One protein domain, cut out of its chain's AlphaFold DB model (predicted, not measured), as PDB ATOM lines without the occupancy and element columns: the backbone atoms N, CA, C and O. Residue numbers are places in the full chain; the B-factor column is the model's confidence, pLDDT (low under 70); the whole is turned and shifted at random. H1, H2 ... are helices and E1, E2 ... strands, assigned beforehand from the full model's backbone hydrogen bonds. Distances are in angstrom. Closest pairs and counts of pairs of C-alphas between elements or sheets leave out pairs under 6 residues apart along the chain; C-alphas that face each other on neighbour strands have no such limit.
ATOM      1  N   GLY A   4      56.090  29.522 -52.453       64.31
ATOM      2  CA  GLY A   4      54.838  28.785 -52.275       64.31
ATOM      3  C   GLY A   4      54.973  27.297 -51.932       64.31
ATOM      4  O   GLY A   4      54.059  26.752 -51.314       64.31
ATOM      5  N   GLY A   5      56.088  26.650 -52.282       73.88
ATOM      6  CA  GLY A   5      56.369  25.263 -51.904       73.88
ATOM      7  C   GLY A   5      56.639  25.135 -50.408       73.88
ATOM      8  O   GLY A   5      55.984  24.343 -49.742       73.88
ATOM      9  N   VAL A   6      57.512  25.993 -49.869       77.75
ATOM     10  CA  VAL A   6      57.870  26.021 -48.438       77.75
ATOM     11  C   VAL A   6      56.650  26.322 -47.562       77.75
ATOM     12  O   VAL A   6      56.418  25.641 -46.568       77.75
ATOM     13  N   LEU A   7      55.819  27.293 -47.957       75.62
ATOM     14  CA  LEU A   7      54.616  27.658 -47.201       75.62
ATOM     15  C   LEU A   7      53.574  26.528 -47.152       75.62
ATOM     16  O   LEU A   7      52.954  26.323 -46.109       75.62
ATOM     17  N   ARG A   8      53.405  25.745 -48.228       73.00
ATOM     18  CA  ARG A   8      52.515  24.569 -48.199       73.00
ATOM     19  C   ARG A   8      53.017  23.488 -47.251       73.00
ATOM     20  O   ARG A   8      52.205  22.903 -46.543       73.00
ATOM     21  N   THR A   9      54.327  23.246 -47.208       80.19
ATOM     22  CA  THR A   9      54.925  22.275 -46.277       80.19
ATOM     23  C   THR A   9      54.715  22.688 -44.821       80.19
ATOM     24  O   THR A   9      54.531  21.838 -43.959       80.19
ATOM     25  N   LEU A  10      54.661  23.998 -44.558       79.75
ATOM     26  CA  LEU A  10      54.339  24.582 -43.253       79.75
ATOM     27  C   LEU A  10      52.826  24.659 -42.962       79.75
ATOM     28  O   LEU A  10      52.431  25.315 -42.006       79.75
ATOM     29  N   GLY A  11      51.967  24.033 -43.775       80.38
ATOM     30  CA  GLY A  11      50.521  23.955 -43.532       80.38
ATOM     31  C   GLY A  11      49.700  25.156 -44.020       80.38
ATOM     32  O   GLY A  11      48.488  25.205 -43.784       80.38
ATOM     33  N   PHE A  12      50.311  26.117 -44.725       80.88
ATOM     34  CA  PHE A  12      49.580  27.247 -45.299       80.88
ATOM     35  C   PHE A  12      48.778  26.819 -46.535       80.88
ATOM     36  O   PHE A  12      49.271  26.163 -47.456       80.88
ATOM     37  N   ARG A  13      47.519  27.250 -46.567       80.62
ATOM     38  CA  ARG A  13      46.584  27.137 -47.683       80.62
ATOM     39  C   ARG A  13      46.511  28.477 -48.400       80.62
ATOM     40  O   ARG A  13      46.511  29.522 -47.764       80.62
ATOM     41  N   TRP A  14      46.419  28.452 -49.720       75.88
ATOM     42  CA  TRP A  14      46.232  29.668 -50.506       75.88
ATOM     43  C   TRP A  14      44.739  29.894 -50.705       75.88
ATOM     44  O   TRP A  14      44.067  29.049 -51.298       75.88
ATOM     45  N   ILE A  15      44.218  31.000 -50.175       68.44
ATOM     46  CA  ILE A  15      42.819  31.395 -50.362       68.44
ATOM     47  C   ILE A  15      42.786  32.485 -51.434       68.44
ATOM     48  O   ILE A  15      43.580  33.425 -51.394       68.44
ATOM     49  N   PHE A  16      41.869  32.337 -52.391       62.72
ATOM     50  CA  PHE A  16      41.613  33.304 -53.458       62.72
ATOM     51  C   PHE A  16      40.269  33.988 -53.190       62.72
ATOM     52  O   PHE A  16      39.237  33.478 -53.623       62.72
ATOM     53  N   PRO A  17      40.252  35.098 -52.435       53.94
ATOM     54  CA  PRO A  17      39.002  35.707 -51.998       53.94
ATOM     55  C   PRO A  17      38.159  36.305 -53.134       53.94
ATOM     56  O   PRO A  17      36.959  36.361 -52.929       53.94
ATOM     57  N   ILE A  18      38.743  36.690 -54.289       52.44
ATOM     58  CA  ILE A  18      38.148  36.844 -55.649       52.44
ATOM     59  C   ILE A  18      39.177  37.573 -56.542       52.44
ATOM     60  O   ILE A  18      39.504  38.725 -56.268       52.44
ATOM     61  N   ALA A  19      39.679  36.914 -57.599       50.31
ATOM     62  CA  ALA A  19      40.476  37.440 -58.735       50.31
ATOM     63  C   ALA A  19      41.696  38.365 -58.475       50.31
ATOM     64  O   ALA A  19      42.409  38.702 -59.416       50.31
ATOM     65  N   THR A  20      41.994  38.752 -57.236       57.16
ATOM     66  CA  THR A  20      43.111  39.628 -56.876       57.16
ATOM     67  C   THR A  20      43.916  38.969 -55.753       57.16
ATOM     68  O   THR A  20      43.364  38.581 -54.732       57.16
ATOM     69  N   MET A  21      45.202  38.742 -56.043       59.59
ATOM     70  CA  MET A  21      46.299  38.152 -55.248       59.59
ATOM     71  C   MET A  21      45.997  36.994 -54.257       59.59
ATOM     72  O   MET A  21      45.247  37.156 -53.297       59.59
ATOM     73  N   PRO A  22      46.670  35.831 -54.395       67.56
ATOM     74  CA  PRO A  22      46.556  34.745 -53.424       67.56
ATOM     75  C   PRO A  22      47.155  35.145 -52.069       67.56
ATOM     76  O   PRO A  22      48.307  35.571 -51.998       67.56
ATOM     77  N   ILE A  23      46.393  34.962 -50.989       69.75
ATOM     78  CA  ILE A  23      46.855  35.241 -49.621       69.75
ATOM     79  C   ILE A  23      47.194  33.908 -48.933       69.75
ATOM     80  O   ILE A  23      46.354  32.996 -48.931       69.75
ATOM     81  N   PRO A  24      48.400  33.754 -48.352       75.12
ATOM     82  CA  PRO A  24      48.739  32.566 -47.581       75.12
ATOM     83  C   PRO A  24      47.987  32.577 -46.241       75.12
ATOM     84  O   PRO A  24      48.110  33.502 -45.443       75.12
ATOM     85  N   TYR A  25      47.212  31.527 -45.981       76.38
ATOM     86  CA  TYR A  25      46.372  31.355 -44.796       76.38
ATOM     87  C   TYR A  25      46.754  30.083 -44.039       76.38
ATOM     88  O   TYR A  25      46.750  28.996 -44.611       76.38
ATOM     89  N   HIS A  26      47.007  30.185 -42.734       79.69
ATOM     90  CA  HIS A  26      47.177  29.013 -41.876       79.69
ATOM     91  C   HIS A  26      45.948  28.833 -40.961       79.69
ATOM     92  O   HIS A  26      45.595  29.776 -40.247       79.69
ATOM     93  N   PRO A  27      45.317  27.642 -40.894       76.62
ATOM     94  CA  PRO A  27      44.121  27.407 -40.074       76.62
ATOM     95  C   PRO A  27      44.299  27.771 -38.595       76.62
ATOM     96  O   PRO A  27      43.403  28.348 -37.981       76.62
ATOM     97  N   LEU A  28      45.483  27.495 -38.037       81.06
ATOM     98  CA  LEU A  28      45.810  27.845 -36.650       81.06
ATOM     99  C   LEU A  28      45.830  29.357 -36.399       81.06
ATOM    100  O   LEU A  28      45.468  29.771 -35.305       81.06
ATOM    101  N   ILE A  29      46.189  30.181 -37.392       78.25
ATOM    102  CA  ILE A  29      46.148  31.644 -37.251       78.25
ATOM    103  C   ILE A  29      44.692  32.097 -37.122       78.25
ATOM    104  O   ILE A  29      44.381  32.896 -36.247       78.25
ATOM    105  N   GLY A  30      43.783  31.532 -37.922       71.81
ATOM    106  CA  GLY A  30      42.350  31.807 -37.793       71.81
ATOM    107  C   GLY A  30      41.781  31.393 -36.431       71.81
ATOM    108  O   GLY A  30      40.999  32.131 -35.841       71.81
ATOM    109  N   ILE A  31      42.199  30.239 -35.900       79.62
ATOM    110  CA  ILE A  31      41.781  29.771 -34.567       79.62
ATOM    111  C   ILE A  31      42.348  30.677 -33.466       79.62
ATOM    112  O   ILE A  31      41.596  31.122 -32.602       79.62
ATOM    113  N   ALA A  32      43.643  30.996 -33.508       80.75
ATOM    114  CA  ALA A  32      44.295  31.868 -32.534       80.75
ATOM    115  C   ALA A  32      43.682  33.276 -32.526       80.75
ATOM    116  O   ALA A  32      43.429  33.836 -31.460       80.75
ATOM    117  N   PHE A  33      43.367  33.811 -33.708       79.06
ATOM    118  CA  PHE A  33      42.713  35.106 -33.865       79.06
ATOM    119  C   PHE A  33      41.312  35.144 -33.231       79.06
ATOM    120  O   PHE A  33      40.912  36.173 -32.694       79.06
ATOM    121  N   LEU A  34      40.577  34.026 -33.233       75.69
ATOM    122  CA  LEU A  34      39.266  33.919 -32.582       75.69
ATOM    123  C   LEU A  34      39.353  33.638 -31.078       75.69
ATOM    124  O   LEU A  34      38.551  34.165 -30.308       75.69
ATOM    125  N   LEU A  35      40.319  32.825 -30.650       84.44
ATOM    126  CA  LEU A  35      40.523  32.505 -29.236       84.44
ATOM    127  C   LEU A  35      41.066  33.698 -28.446       84.44
ATOM    128  O   LEU A  35      40.701  33.853 -27.286       84.44
ATOM    129  N   GLY A  36      41.890  34.555 -29.058       86.31
ATOM    130  CA  GLY A  36      42.480  35.727 -28.404       86.31
ATOM    131  C   GLY A  36      41.448  36.627 -27.705       86.31
ATOM    132  O   GLY A  36      41.553  36.819 -26.493       86.31
ATOM    133  N   PRO A  37      40.420  37.131 -28.414       84.50
ATOM    134  CA  PRO A  37      39.326  37.900 -27.821       84.50
ATOM    135  C   PRO A  37      38.597  37.180 -26.684       84.50
ATOM    136  O   PRO A  37      38.328  37.794 -25.654       84.50
ATOM    137  N   ILE A  38      38.307  35.884 -26.847       85.62
ATOM    138  CA  ILE A  38      37.614  35.077 -25.833       85.62
ATOM    139  C   ILE A  38      38.465  35.010 -24.563       85.62
ATOM    140  O   ILE A  38      38.011  35.406 -23.496       85.62
ATOM    141  N   LEU A  39      39.721  34.573 -24.691       89.69
ATOM    142  CA  LEU A  39      40.653  34.439 -23.572       89.69
ATOM    143  C   LEU A  39      40.898  35.779 -22.872       89.69
ATOM    144  O   LEU A  39      40.991  35.825 -21.645       89.69
ATOM    145  N   TRP A  40      40.969  36.874 -23.631       89.81
ATOM    146  CA  TRP A  40      41.140  38.211 -23.074       89.81
ATOM    147  C   TRP A  40      39.929  38.649 -22.243       89.81
ATOM    148  O   TRP A  40      40.098  39.034 -21.086       89.81
ATOM    149  N   VAL A  41      38.712  38.524 -22.784       87.81
ATOM    150  CA  VAL A  41      37.467  38.844 -22.065       87.81
ATOM    151  C   VAL A  41      37.308  37.956 -20.828       87.81
ATOM    152  O   VAL A  41      37.014  38.466 -19.749       87.81
ATOM    153  N   THR A  42      37.557  36.647 -20.947       87.25
ATOM    154  CA  THR A  42      37.491  35.705 -19.820       87.25
ATOM    155  C   THR A  42      38.485  36.073 -18.722       87.25
ATOM    156  O   THR A  42      38.120  36.071 -17.549       87.25
ATOM    157  N   ARG A  43      39.723  36.442 -19.079       89.12
ATOM    158  CA  ARG A  43      40.726  36.897 -18.108       89.12
ATOM    159  C   ARG A  43      40.278  38.164 -17.383       89.12
ATOM    160  O   ARG A  43      40.441  38.235 -16.168       89.12
ATOM    161  N   LEU A  44      39.721  39.144 -18.100       86.62
ATOM    162  CA  LEU A  44      39.204  40.374 -17.492       86.62
ATOM    163  C   LEU A  44      38.060  40.065 -16.519       86.62
ATOM    164  O   LEU A  44      38.109  40.498 -15.369       86.62
ATOM    165  N   ALA A  45      37.094  39.243 -16.933       85.06
ATOM    166  CA  ALA A  45      35.979  38.834 -16.082       85.06
ATOM    167  C   ALA A  45      36.456  38.088 -14.822       85.06
ATOM    168  O   ALA A  45      36.021  38.406 -13.716       85.06
ATOM    169  N   LEU A  46      37.401  37.149 -14.970       85.50
ATOM    170  CA  LEU A  46      37.966  36.393 -13.849       85.50
ATOM    171  C   LEU A  46      38.729  37.304 -12.881       85.50
ATOM    172  O   LEU A  46      38.528  37.216 -11.674       85.50
ATOM    173  N   SER A  47      39.550  38.220 -13.405       82.75
ATOM    174  CA  SER A  47      40.294  39.173 -12.575       82.75
ATOM    175  C   SER A  47      39.372  40.059 -11.735       82.75
ATOM    176  O   SER A  47      39.685  40.356 -10.584       82.75
ATOM    177  N   ALA A  48      38.195  40.402 -12.265       77.88
ATOM    178  CA  ALA A  48      37.194  41.171 -11.538       77.88
ATOM    179  C   ALA A  48      36.608  40.434 -10.339       77.88
ATOM    180  O   ALA A  48      36.301  41.070  -9.331       77.88
ATOM    181  N   ALA A  49      36.436  39.117 -10.479       76.88
ATOM    182  CA  ALA A  49      35.909  38.253  -9.436       76.88
ATOM    183  C   ALA A  49      36.941  38.010  -8.323       76.88
ATOM    184  O   ALA A  49      36.562  37.854  -7.168       76.88
ATOM    185  N   THR A  50      38.238  37.995  -8.654       80.69
ATOM    186  CA  THR A  50      39.311  37.649  -7.706       80.69
ATOM    187  C   THR A  50      39.999  38.846  -7.046       80.69
ATOM    188  O   THR A  50      40.624  38.666  -6.007       80.69
ATOM    189  N   ALA A  51      39.921  40.052  -7.622       75.12
ATOM    190  CA  ALA A  51      40.590  41.251  -7.105       75.12
ATOM    191  C   ALA A  51      39.594  42.418  -6.901       75.12
ATOM    192  O   ALA A  51      39.351  43.208  -7.821       75.12
ATOM    193  N   PRO A  52      39.002  42.560  -5.700       61.06
ATOM    194  CA  PRO A  52      38.124  43.681  -5.380       61.06
ATOM    195  C   PRO A  52      38.930  44.991  -5.370       61.06
ATOM    196  O   PRO A  52      39.774  45.190  -4.504       61.06
ATOM    197  N   GLY A  53      38.698  45.878  -6.344       63.22
ATOM    198  CA  GLY A  53      39.299  47.223  -6.380       63.22
ATOM    199  C   GLY A  53      39.966  47.613  -7.702       63.22
ATOM    200  O   GLY A  53      40.143  48.800  -7.958       63.22
ATOM    201  N   SER A  54      40.272  46.661  -8.589       61.56
ATOM    202  CA  SER A  54      40.651  46.998  -9.966       61.56
ATOM    203  C   SER A  54      39.389  47.346 -10.756       61.56
ATOM    204  O   SER A  54      38.534  46.476 -10.949       61.56
ATOM    205  N   GLY A  55      39.246  48.594 -11.206       62.19
ATOM    206  CA  GLY A  55      38.174  48.956 -12.136       62.19
ATOM    207  C   GLY A  55      38.238  48.057 -13.372       62.19
ATOM    208  O   GLY A  55      39.295  47.942 -13.998       62.19
ATOM    209  N   LEU A  56      37.142  47.374 -13.706       69.75
ATOM    210  CA  LEU A  56      37.073  46.602 -14.941       69.75
ATOM    211  C   LEU A  56      37.031  47.590 -16.100       69.75
ATOM    212  O   LEU A  56      36.160  48.448 -16.208       69.75
ATOM    213  N   ALA A  57      37.979  47.456 -17.013       82.19
ATOM    214  CA  ALA A  57      37.989  48.265 -18.212       82.19
ATOM    215  C   ALA A  57      37.061  47.654 -19.274       82.19
ATOM    216  O   ALA A  57      37.519  47.196 -20.320       82.19
ATOM    217  N   TRP A  58      35.749  47.631 -19.006       83.88
ATOM    218  CA  TRP A  58      34.723  47.154 -19.949       83.88
ATOM    219  C   TRP A  58      34.785  47.870 -21.308       83.88
ATOM    220  O   TRP A  58      34.351  47.328 -22.320       83.88
ATOM    221  N   TRP A  59      35.357  49.077 -21.344       85.44
ATOM    222  CA  TRP A  59      35.561  49.863 -22.552       85.44
ATOM    223  C   TRP A  59      36.773  49.404 -23.387       85.44
ATOM    224  O   TRP A  59      36.807  49.692 -24.581       85.44
ATOM    225  N   HIS A  60      37.743  48.660 -22.825       88.31
ATOM    226  CA  HIS A  60      38.907  48.168 -23.585       88.31
ATOM    227  C   HIS A  60      38.494  47.266 -24.762       88.31
ATOM    228  O   HIS A  60      38.924  47.541 -25.888       88.31
ATOM    229  N   PRO A  61      37.651  46.225 -24.581       86.69
ATOM    230  CA  PRO A  61      37.233  45.387 -25.701       86.69
ATOM    231  C   PRO A  61      36.330  46.154 -26.680       86.69
ATOM    232  O   PRO A  61      36.388  45.892 -27.879       86.69
ATOM    233  N   LEU A  62      35.567  47.150 -26.212       85.06
ATOM    234  CA  LEU A  62      34.727  47.996 -27.062       85.06
ATOM    235  C   LEU A  62      35.568  48.876 -27.995       85.06
ATOM    236  O   LEU A  62      35.311  48.929 -29.196       85.06
ATOM    237  N   VAL A  63      36.608  49.528 -27.467       86.00
ATOM    238  CA  VAL A  63      37.551  50.317 -28.273       86.00
ATOM    239  C   VAL A  63      38.318  49.415 -29.236       86.00
ATOM    240  O   VAL A  63      38.450  49.758 -30.408       86.00
ATOM    241  N   ALA A  64      38.759  48.234 -28.796       85.69
ATOM    242  CA  ALA A  64      39.396  47.262 -29.684       85.69
ATOM    243  C   ALA A  64      38.457  46.820 -30.820       85.69
ATOM    244  O   ALA A  64      38.878  46.735 -31.975       85.69
ATOM    245  N   ALA A  65      37.172  46.604 -30.523       82.19
ATOM    246  CA  ALA A  65      36.160  46.310 -31.529       82.19
ATOM    247  C   ALA A  65      35.979  47.476 -32.515       82.19
ATOM    248  O   ALA A  65      35.928  47.241 -33.717       82.19
ATOM    249  N   LEU A  66      35.916  48.724 -32.041       81.62
ATOM    250  CA  LEU A  66      35.842  49.917 -32.897       81.62
ATOM    251  C   LEU A  66      37.066  50.049 -33.810       81.62
ATOM    252  O   LEU A  66      36.923  50.283 -35.010       81.62
ATOM    253  N   MET A  67      38.265  49.856 -33.255       82.12
ATOM    254  CA  MET A  67      39.529  49.940 -33.989       82.12
ATOM    255  C   MET A  67      39.663  48.844 -35.043       82.12
ATOM    256  O   MET A  67      40.180  49.124 -36.117       82.12
ATOM    257  N   LEU A  68      39.146  47.635 -34.791       74.88
ATOM    258  CA  LEU A  68      39.034  46.578 -35.809       74.88
ATOM    259  C   LEU A  68      38.127  46.986 -36.977       74.88
ATOM    260  O   LEU A  68      38.287  46.473 -38.081       74.88
ATOM    261  N   GLY A  69      37.202  47.921 -36.765       67.94
ATOM    262  CA  GLY A  69      36.328  48.432 -37.810       67.94
ATOM    263  C   GLY A  69      37.029  49.305 -38.848       67.94
ATOM    264  O   GLY A  69      36.779  49.158 -40.041       67.94
ATOM    265  N   ILE A  70      37.943  50.174 -38.417       75.62
ATOM    266  CA  ILE A  70      38.666  51.105 -39.297       75.62
ATOM    267  C   ILE A  70      39.361  50.390 -40.474       75.62
ATOM    268  O   ILE A  70      39.096  50.764 -41.616       75.62
ATOM    269  N   PRO A  71      40.183  49.339 -40.284       69.31
ATOM    270  CA  PRO A  71      40.812  48.631 -41.397       69.31
ATOM    271  C   PRO A  71      39.804  47.870 -42.274       69.31
ATOM    272  O   PRO A  71      40.050  47.715 -43.469       69.31
ATOM    273  N   MET A  72      38.642  47.467 -41.744       64.12
ATOM    274  CA  MET A  72      37.561  46.867 -42.545       64.12
ATOM    275  C   MET A  72      36.842  47.867 -43.463       64.12
ATOM    276  O   MET A  72      36.058  47.446 -44.311       64.12
ATOM    277  N   SER A  73      37.112  49.172 -43.339       63.12
ATOM    278  CA  SER A  73      36.621  50.186 -44.283       63.12
ATOM    279  C   SER A  73      37.445  50.267 -45.578       63.12
ATOM    280  O   SER A  73      36.967  50.792 -46.582       63.12
ATOM    281  N   ILE A  74      38.664  49.709 -45.590       72.12
ATOM    282  CA  ILE A  74      39.540  49.668 -46.768       72.12
ATOM    283  C   ILE A  74      39.268  48.359 -47.527       72.12
ATOM    284  O   ILE A  74      39.457  47.291 -46.946       72.12
ATOM    285  N   PRO A  75      38.901  48.383 -48.825       62.81
ATOM    286  CA  PRO A  75      38.407  47.196 -49.540       62.81
ATOM    287  C   PRO A  75      39.371  46.019 -49.484       62.81
ATOM    288  O   PRO A  75      39.000  44.916 -49.102       62.81
ATOM    289  N   ILE A  76      40.629  46.270 -49.849       67.19
ATOM    290  CA  ILE A  76      41.675  45.247 -49.953       67.19
ATOM    291  C   ILE A  76      41.962  44.619 -48.580       67.19
ATOM    292  O   ILE A  76      42.163  43.411 -48.473       67.19
ATOM    293  N   VAL A  77      41.928  45.426 -47.518       69.25
ATOM    294  CA  VAL A  77      42.179  44.976 -46.142       69.25
ATOM    295  C   VAL A  77      40.972  44.221 -45.583       69.25
ATOM    296  O   VAL A  77      41.146  43.184 -44.941       69.25
ATOM    297  N   ALA A  78      39.752  44.669 -45.891       65.94
ATOM    298  CA  ALA A  78      38.511  44.010 -45.499       65.94
ATOM    299  C   ALA A  78      38.457  42.557 -45.992       65.94
ATOM    300  O   ALA A  78      38.085  41.667 -45.230       65.94
ATOM    301  N   TRP A  79      38.907  42.289 -47.222       65.06
ATOM    302  CA  TRP A  79      38.998  40.931 -47.767       65.06
ATOM    303  C   TRP A  79      39.926  40.019 -46.965       65.06
ATOM    304  O   TRP A  79      39.541  38.905 -46.602       65.06
ATOM    305  N   GLY A  80      41.130  40.504 -46.651       68.44
ATOM    306  CA  GLY A  80      42.064  39.782 -45.788       68.44
ATOM    307  C   GLY A  80      41.436  39.503 -44.423       68.44
ATOM    308  O   GLY A  80      41.415  38.366 -43.962       68.44
ATOM    309  N   MET A  81      40.822  40.516 -43.814       71.06
ATOM    310  CA  MET A  81      40.160  40.399 -42.514       71.06
ATOM    311  C   MET A  81      38.952  39.448 -42.507       71.06
ATOM    312  O   MET A  81      38.733  38.748 -41.514       71.06
ATOM    313  N   MET A  82      38.195  39.348 -43.604       66.44
ATOM    314  CA  MET A  82      37.119  38.361 -43.748       66.44
ATOM    315  C   MET A  82      37.655  36.928 -43.775       66.44
ATOM    316  O   MET A  82      37.079  36.058 -43.118       66.44
ATOM    317  N   ALA A  83      38.784  36.683 -44.448       67.69
ATOM    318  CA  ALA A  83      39.439  35.373 -44.433       67.69
ATOM    319  C   ALA A  83      39.861  34.951 -43.009       67.69
ATOM    320  O   ALA A  83      39.804  33.768 -42.666       67.69
ATOM    321  N   PHE A  84      40.194  35.919 -42.147       69.75
ATOM    322  CA  PHE A  84      40.502  35.701 -40.726       69.75
ATOM    323  C   PHE A  84      39.284  35.758 -39.792       69.75
ATOM    324  O   PHE A  84      39.446  35.699 -38.575       69.75
ATOM    325  N   ARG A  85      38.056  35.829 -40.329       70.12
ATOM    326  CA  ARG A  85      36.809  35.913 -39.546       70.12
ATOM    327  C   ARG A  85      36.801  37.077 -38.545       70.12
ATOM    328  O   ARG A  85      36.204  36.966 -37.473       70.12
ATOM    329  N   ALA A  86      37.407  38.209 -38.900       70.88
ATOM    330  CA  ALA A  86      37.430  39.397 -38.049       70.88
ATOM    331  C   ALA A  86      36.058  39.878 -37.540       70.88
ATOM    332  O   ALA A  86      35.984  40.239 -36.364       70.88
ATOM    333  N   PRO A  87      34.956  39.785 -38.315       68.31
ATOM    334  CA  PRO A  87      33.626  40.124 -37.802       68.31
ATOM    335  C   PRO A  87      33.200  39.275 -36.595       68.31
ATOM    336  O   PRO A  87      32.532  39.765 -35.688       68.31
ATOM    337  N   LEU A  88      33.618  38.005 -36.544       69.06
ATOM    338  CA  LEU A  88      33.309  37.115 -35.426       69.06
ATOM    339  C   LEU A  88      34.095  37.514 -34.171       69.06
ATOM    340  O   LEU A  88      33.507  37.632 -33.099       69.06
ATOM    341  N   ALA A  89      35.400  37.774 -34.310       74.38
ATOM    342  CA  ALA A  89      36.238  38.291 -33.224       74.38
ATOM    343  C   ALA A  89      35.670  39.597 -32.657       74.38
ATOM    344  O   ALA A  89      35.620  39.809 -31.447       74.38
ATOM    345  N   GLN A  90      35.175  40.454 -33.540       74.88
ATOM    346  CA  GLN A  90      34.581  41.710 -33.157       74.88
ATOM    347  C   GLN A  90      33.256  41.555 -32.396       74.88
ATOM    348  O   GLN A  90      33.066  42.193 -31.360       74.88
ATOM    349  N   GLY A  91      32.364  40.678 -32.867       72.81
ATOM    350  CA  GLY A  91      31.130  40.344 -32.154       72.81
ATOM    351  C   GLY A  91      31.403  39.813 -30.743       72.81
ATOM    352  O   GLY A  91      30.724  40.206 -29.796       72.81
ATOM    353  N   VAL A  92      32.453  38.997 -30.582       80.50
ATOM    354  CA  VAL A  92      32.912  38.504 -29.272       80.50
ATOM    355  C   VAL A  92      33.372  39.647 -28.364       80.50
ATOM    356  O   VAL A  92      33.001  39.668 -27.194       80.50
ATOM    357  N   LEU A  93      34.140  40.614 -28.874       84.19
ATOM    358  CA  LEU A  93      34.607  41.762 -28.083       84.19
ATOM    359  C   LEU A  93      33.453  42.665 -27.624       84.19
ATOM    360  O   LEU A  93      33.446  43.117 -26.479       84.19
ATOM    361  N   ILE A  94      32.456  42.901 -28.480       82.38
ATOM    362  CA  ILE A  94      31.264  43.692 -28.129       82.38
ATOM    363  C   ILE A  94      30.439  42.961 -27.065       82.38
ATOM    364  O   ILE A  94      30.108  43.550 -26.036       82.38
ATOM    365  N   ALA A  95      30.159  41.670 -27.267       82.56
ATOM    366  CA  ALA A  95      29.448  40.850 -26.285       82.56
ATOM    367  C   ALA A  95      30.209  40.779 -24.950       82.56
ATOM    368  O   ALA A  95      29.612  40.910 -23.883       82.56
ATOM    369  N   GLY A  96      31.536  40.649 -25.010       86.31
ATOM    370  CA  GLY A  96      32.412  40.702 -23.847       86.31
ATOM    371  C   GLY A  96      32.357  42.044 -23.124       86.31
ATOM    372  O   GLY A  96      32.294  42.067 -21.901       86.31
ATOM    373  N   SER A  97      32.300  43.158 -23.856       89.44
ATOM    374  CA  SER A  97      32.138  44.497 -23.271       89.44
ATOM    375  C   SER A  97      30.807  44.630 -22.533       89.44
ATOM    376  O   SER A  97      30.781  45.135 -21.417       89.44
ATOM    377  N   MET A  98      29.713  44.134 -23.127       89.75
ATOM    378  CA  MET A  98      28.392  44.129 -22.487       89.75
ATOM    379  C   MET A  98      28.389  43.278 -21.213       89.75
ATOM    380  O   MET A  98      27.886  43.731 -20.190       89.75
ATOM    381  N   LEU A  99      29.008  42.092 -21.244       89.50
ATOM    382  CA  LEU A  99      29.160  41.227 -20.070       89.50
ATOM    383  C   LEU A  99      29.963  41.910 -18.955       89.50
ATOM    384  O   LEU A  99      29.535  41.912 -17.803       89.50
ATOM    385  N   LEU A 100      31.116  42.501 -19.287       90.25
ATOM    386  CA  LEU A 100      31.963  43.199 -18.316       90.25
ATOM    387  C   LEU A 100      31.249  44.416 -17.719       90.25
ATOM    388  O   LEU A 100      31.318  44.620 -16.511       90.25
ATOM    389  N   LEU A 101      30.506  45.171 -18.535       89.94
ATOM    390  CA  LEU A 101      29.683  46.286 -18.067       89.94
ATOM    391  C   LEU A 101      28.574  45.810 -17.114       89.94
ATOM    392  O   LEU A 101      28.333  46.444 -16.092       89.94
ATOM    393  N   THR A 102      27.924  44.677 -17.404       90.06
ATOM    394  CA  THR A 102      26.948  44.067 -16.486       90.06
ATOM    395  C   THR A 102      27.584  43.707 -15.144       90.06
ATOM    396  O   THR A 102      26.987  43.983 -14.104       90.06
ATOM    397  N   ILE A 103      28.794  43.135 -15.152       88.69
ATOM    398  CA  ILE A 103      29.534  42.810 -13.924       88.69
ATOM    399  C   ILE A 103      29.856  44.089 -13.141       88.69
ATOM    400  O   ILE A 103      29.615  44.137 -11.939       88.69
ATOM    401  N   ASP A 104      30.334  45.144 -13.802       88.31
ATOM    402  CA  ASP A 104      30.647  46.415 -13.140       88.31
ATOM    403  C   ASP A 104      29.436  47.080 -12.489       88.31
ATOM    404  O   ASP A 104      29.539  47.588 -11.368       88.31
ATOM    405  N   VAL A 105      28.287  47.059 -13.166       88.69
ATOM    406  CA  VAL A 105      27.037  47.571 -12.597       88.69
ATOM    407  C   VAL A 105      26.606  46.717 -11.401       88.69
ATOM    408  O   VAL A 105      26.262  47.266 -10.357       88.69
ATOM    409  N   ALA A 106      26.687  45.386 -11.504       88.25
ATOM    410  CA  ALA A 106      26.339  44.475 -10.410       88.25
ATOM    411  C   ALA A 106      27.261  44.625  -9.186       88.25
ATOM    412  O   ALA A 106      26.816  44.459  -8.054       88.25
ATOM    413  N   MET A 107      28.532  44.975  -9.399       86.94
ATOM    414  CA  MET A 107      29.505  45.244  -8.334       86.94
ATOM    415  C   MET A 107      29.445  46.686  -7.799       86.94
ATOM    416  O   MET A 107      30.261  47.045  -6.953       86.94
ATOM    417  N   GLY A 108      28.525  47.527  -8.293       86.69
ATOM    418  CA  GLY A 108      28.370  48.920  -7.857       86.69
ATOM    419  C   GLY A 108      29.506  49.856  -8.287       86.69
ATOM    420  O   GLY A 108      29.658  50.935  -7.721       86.69
ATOM    421  N   ARG A 109      30.319  49.458  -9.276       86.06
ATOM    422  CA  ARG A 109      31.466  50.240  -9.778       86.06
ATOM    423  C   ARG A 109      31.058  51.286 -10.815       86.06
ATOM    424  O   ARG A 109      31.774  52.261 -11.024       86.06
ATOM    425  N   VAL A 110      29.914  51.078 -11.466       88.38
ATOM    426  CA  VAL A 110      29.332  51.961 -12.484       88.38
ATOM    427  C   VAL A 110      27.874  52.248 -12.122       88.38
ATOM    428  O   VAL A 110      27.207  51.427 -11.491       88.38
ATOM    429  N   ALA A 111      27.366  53.422 -12.510       90.44
ATOM    430  CA  ALA A 111      26.000  53.828 -12.196       90.44
ATOM    431  C   ALA A 111      24.950  52.841 -12.770       90.44
ATOM    432  O   ALA A 111      25.087  52.423 -13.924       90.44
TER     433      ALA A 111
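What this domain is: This is residues 4 to 111 of the 522 residues of an uncharacterized protein of Sphingopyxis sp. QXT-31 (UniProt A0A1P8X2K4). Three long helices, H2, H3 and H5, lie lengthwise in a small, loose bundle, with H5 touching both of the others. At one end the short helix H4 turns the chain from H3 back into H5, and the small hairpin E1 E2 stands at this same end, with the short helix H1 beside it. The printed part has 108 residues with five named helices and two named strands in the order H1 E1 E2 H2 H3 H4 H5; the two-strand sheet is antiparallel and the class is mostly helix. The whole is loose, with a radius of gyration of the C-alphas of 17.7 A, and flat, spanning 56 by 29 by 14 A.

How they stand to each other: H1, residues 4 to 9, and E1, residues 13 to 15, are near each other, with 5 pairs of C-alphas within 10 A. E1 and E2, residues 23 to 25, form a hairpin at 135 degrees; N 13 and O 25 are 2.7 A apart and N 25 and O 13 are 2.8 A apart, within hydrogen-bond range. H2, residues 27 to 50, has a kink of 26 degrees near residue 37. H3, residues 59 to 72, is close to H2 but not clearly touching, the C-alphas of Val 41 and Pro 61 being closest at 7.5 A; they run opposite ways at a shallow tilt of 20 degrees. H4, residues 75 to 83, and H3 touch only at the corner, through residues 71 to 72 of H3, with the C-alphas of Met 72 and Ala 78 closest at 4.2 A and a steep tilt of 59 degrees. The closest C-alphas of E2 and H4, Ile 23 and Gly 80, are 7.6 A apart. H5, residues 86 to 106, and H4 meet only through their link. H5 and H2 touch, closest at the C-alphas of Leu 34 and Ala 89, 5.4 A, and run the same way at a shallow tilt of 5 degrees. H5 and H3 touch, closest at the C-alphas of Pro 61 and Leu 93, 5.1 A, and run opposite ways at a shallow tilt of 18 degrees. H1 is apart from H2, H3, H4 and H5. Every O i to N i+4 pair is within hydrogen-bond range in H1 and H5, against 18 of 20 in H2, 7 of 10 in H3 and 4 of 5 in H4.

Where its parts are: H1 begins at C-alpha 4, (54.838, 28.785, -52.275). H2 runs 34.3 A from C-alpha 27 at (44.121, 27.407, -40.074), H3 20.3 A and H4 12.9 A. H5 runs 30.2 A to C-alpha 106 at (26.339, 44.475, -10.410).

The domain as a whole: The C-alphas farthest apart, those of Gly 5 and Ala 111, are 57.6 A apart. The printed part has no cut, and no link is long. The mean pLDDT of the printed part is 77.1; 30 residues are under 70, among them residues 15 to 23, 52 to 56 and 75 to 80.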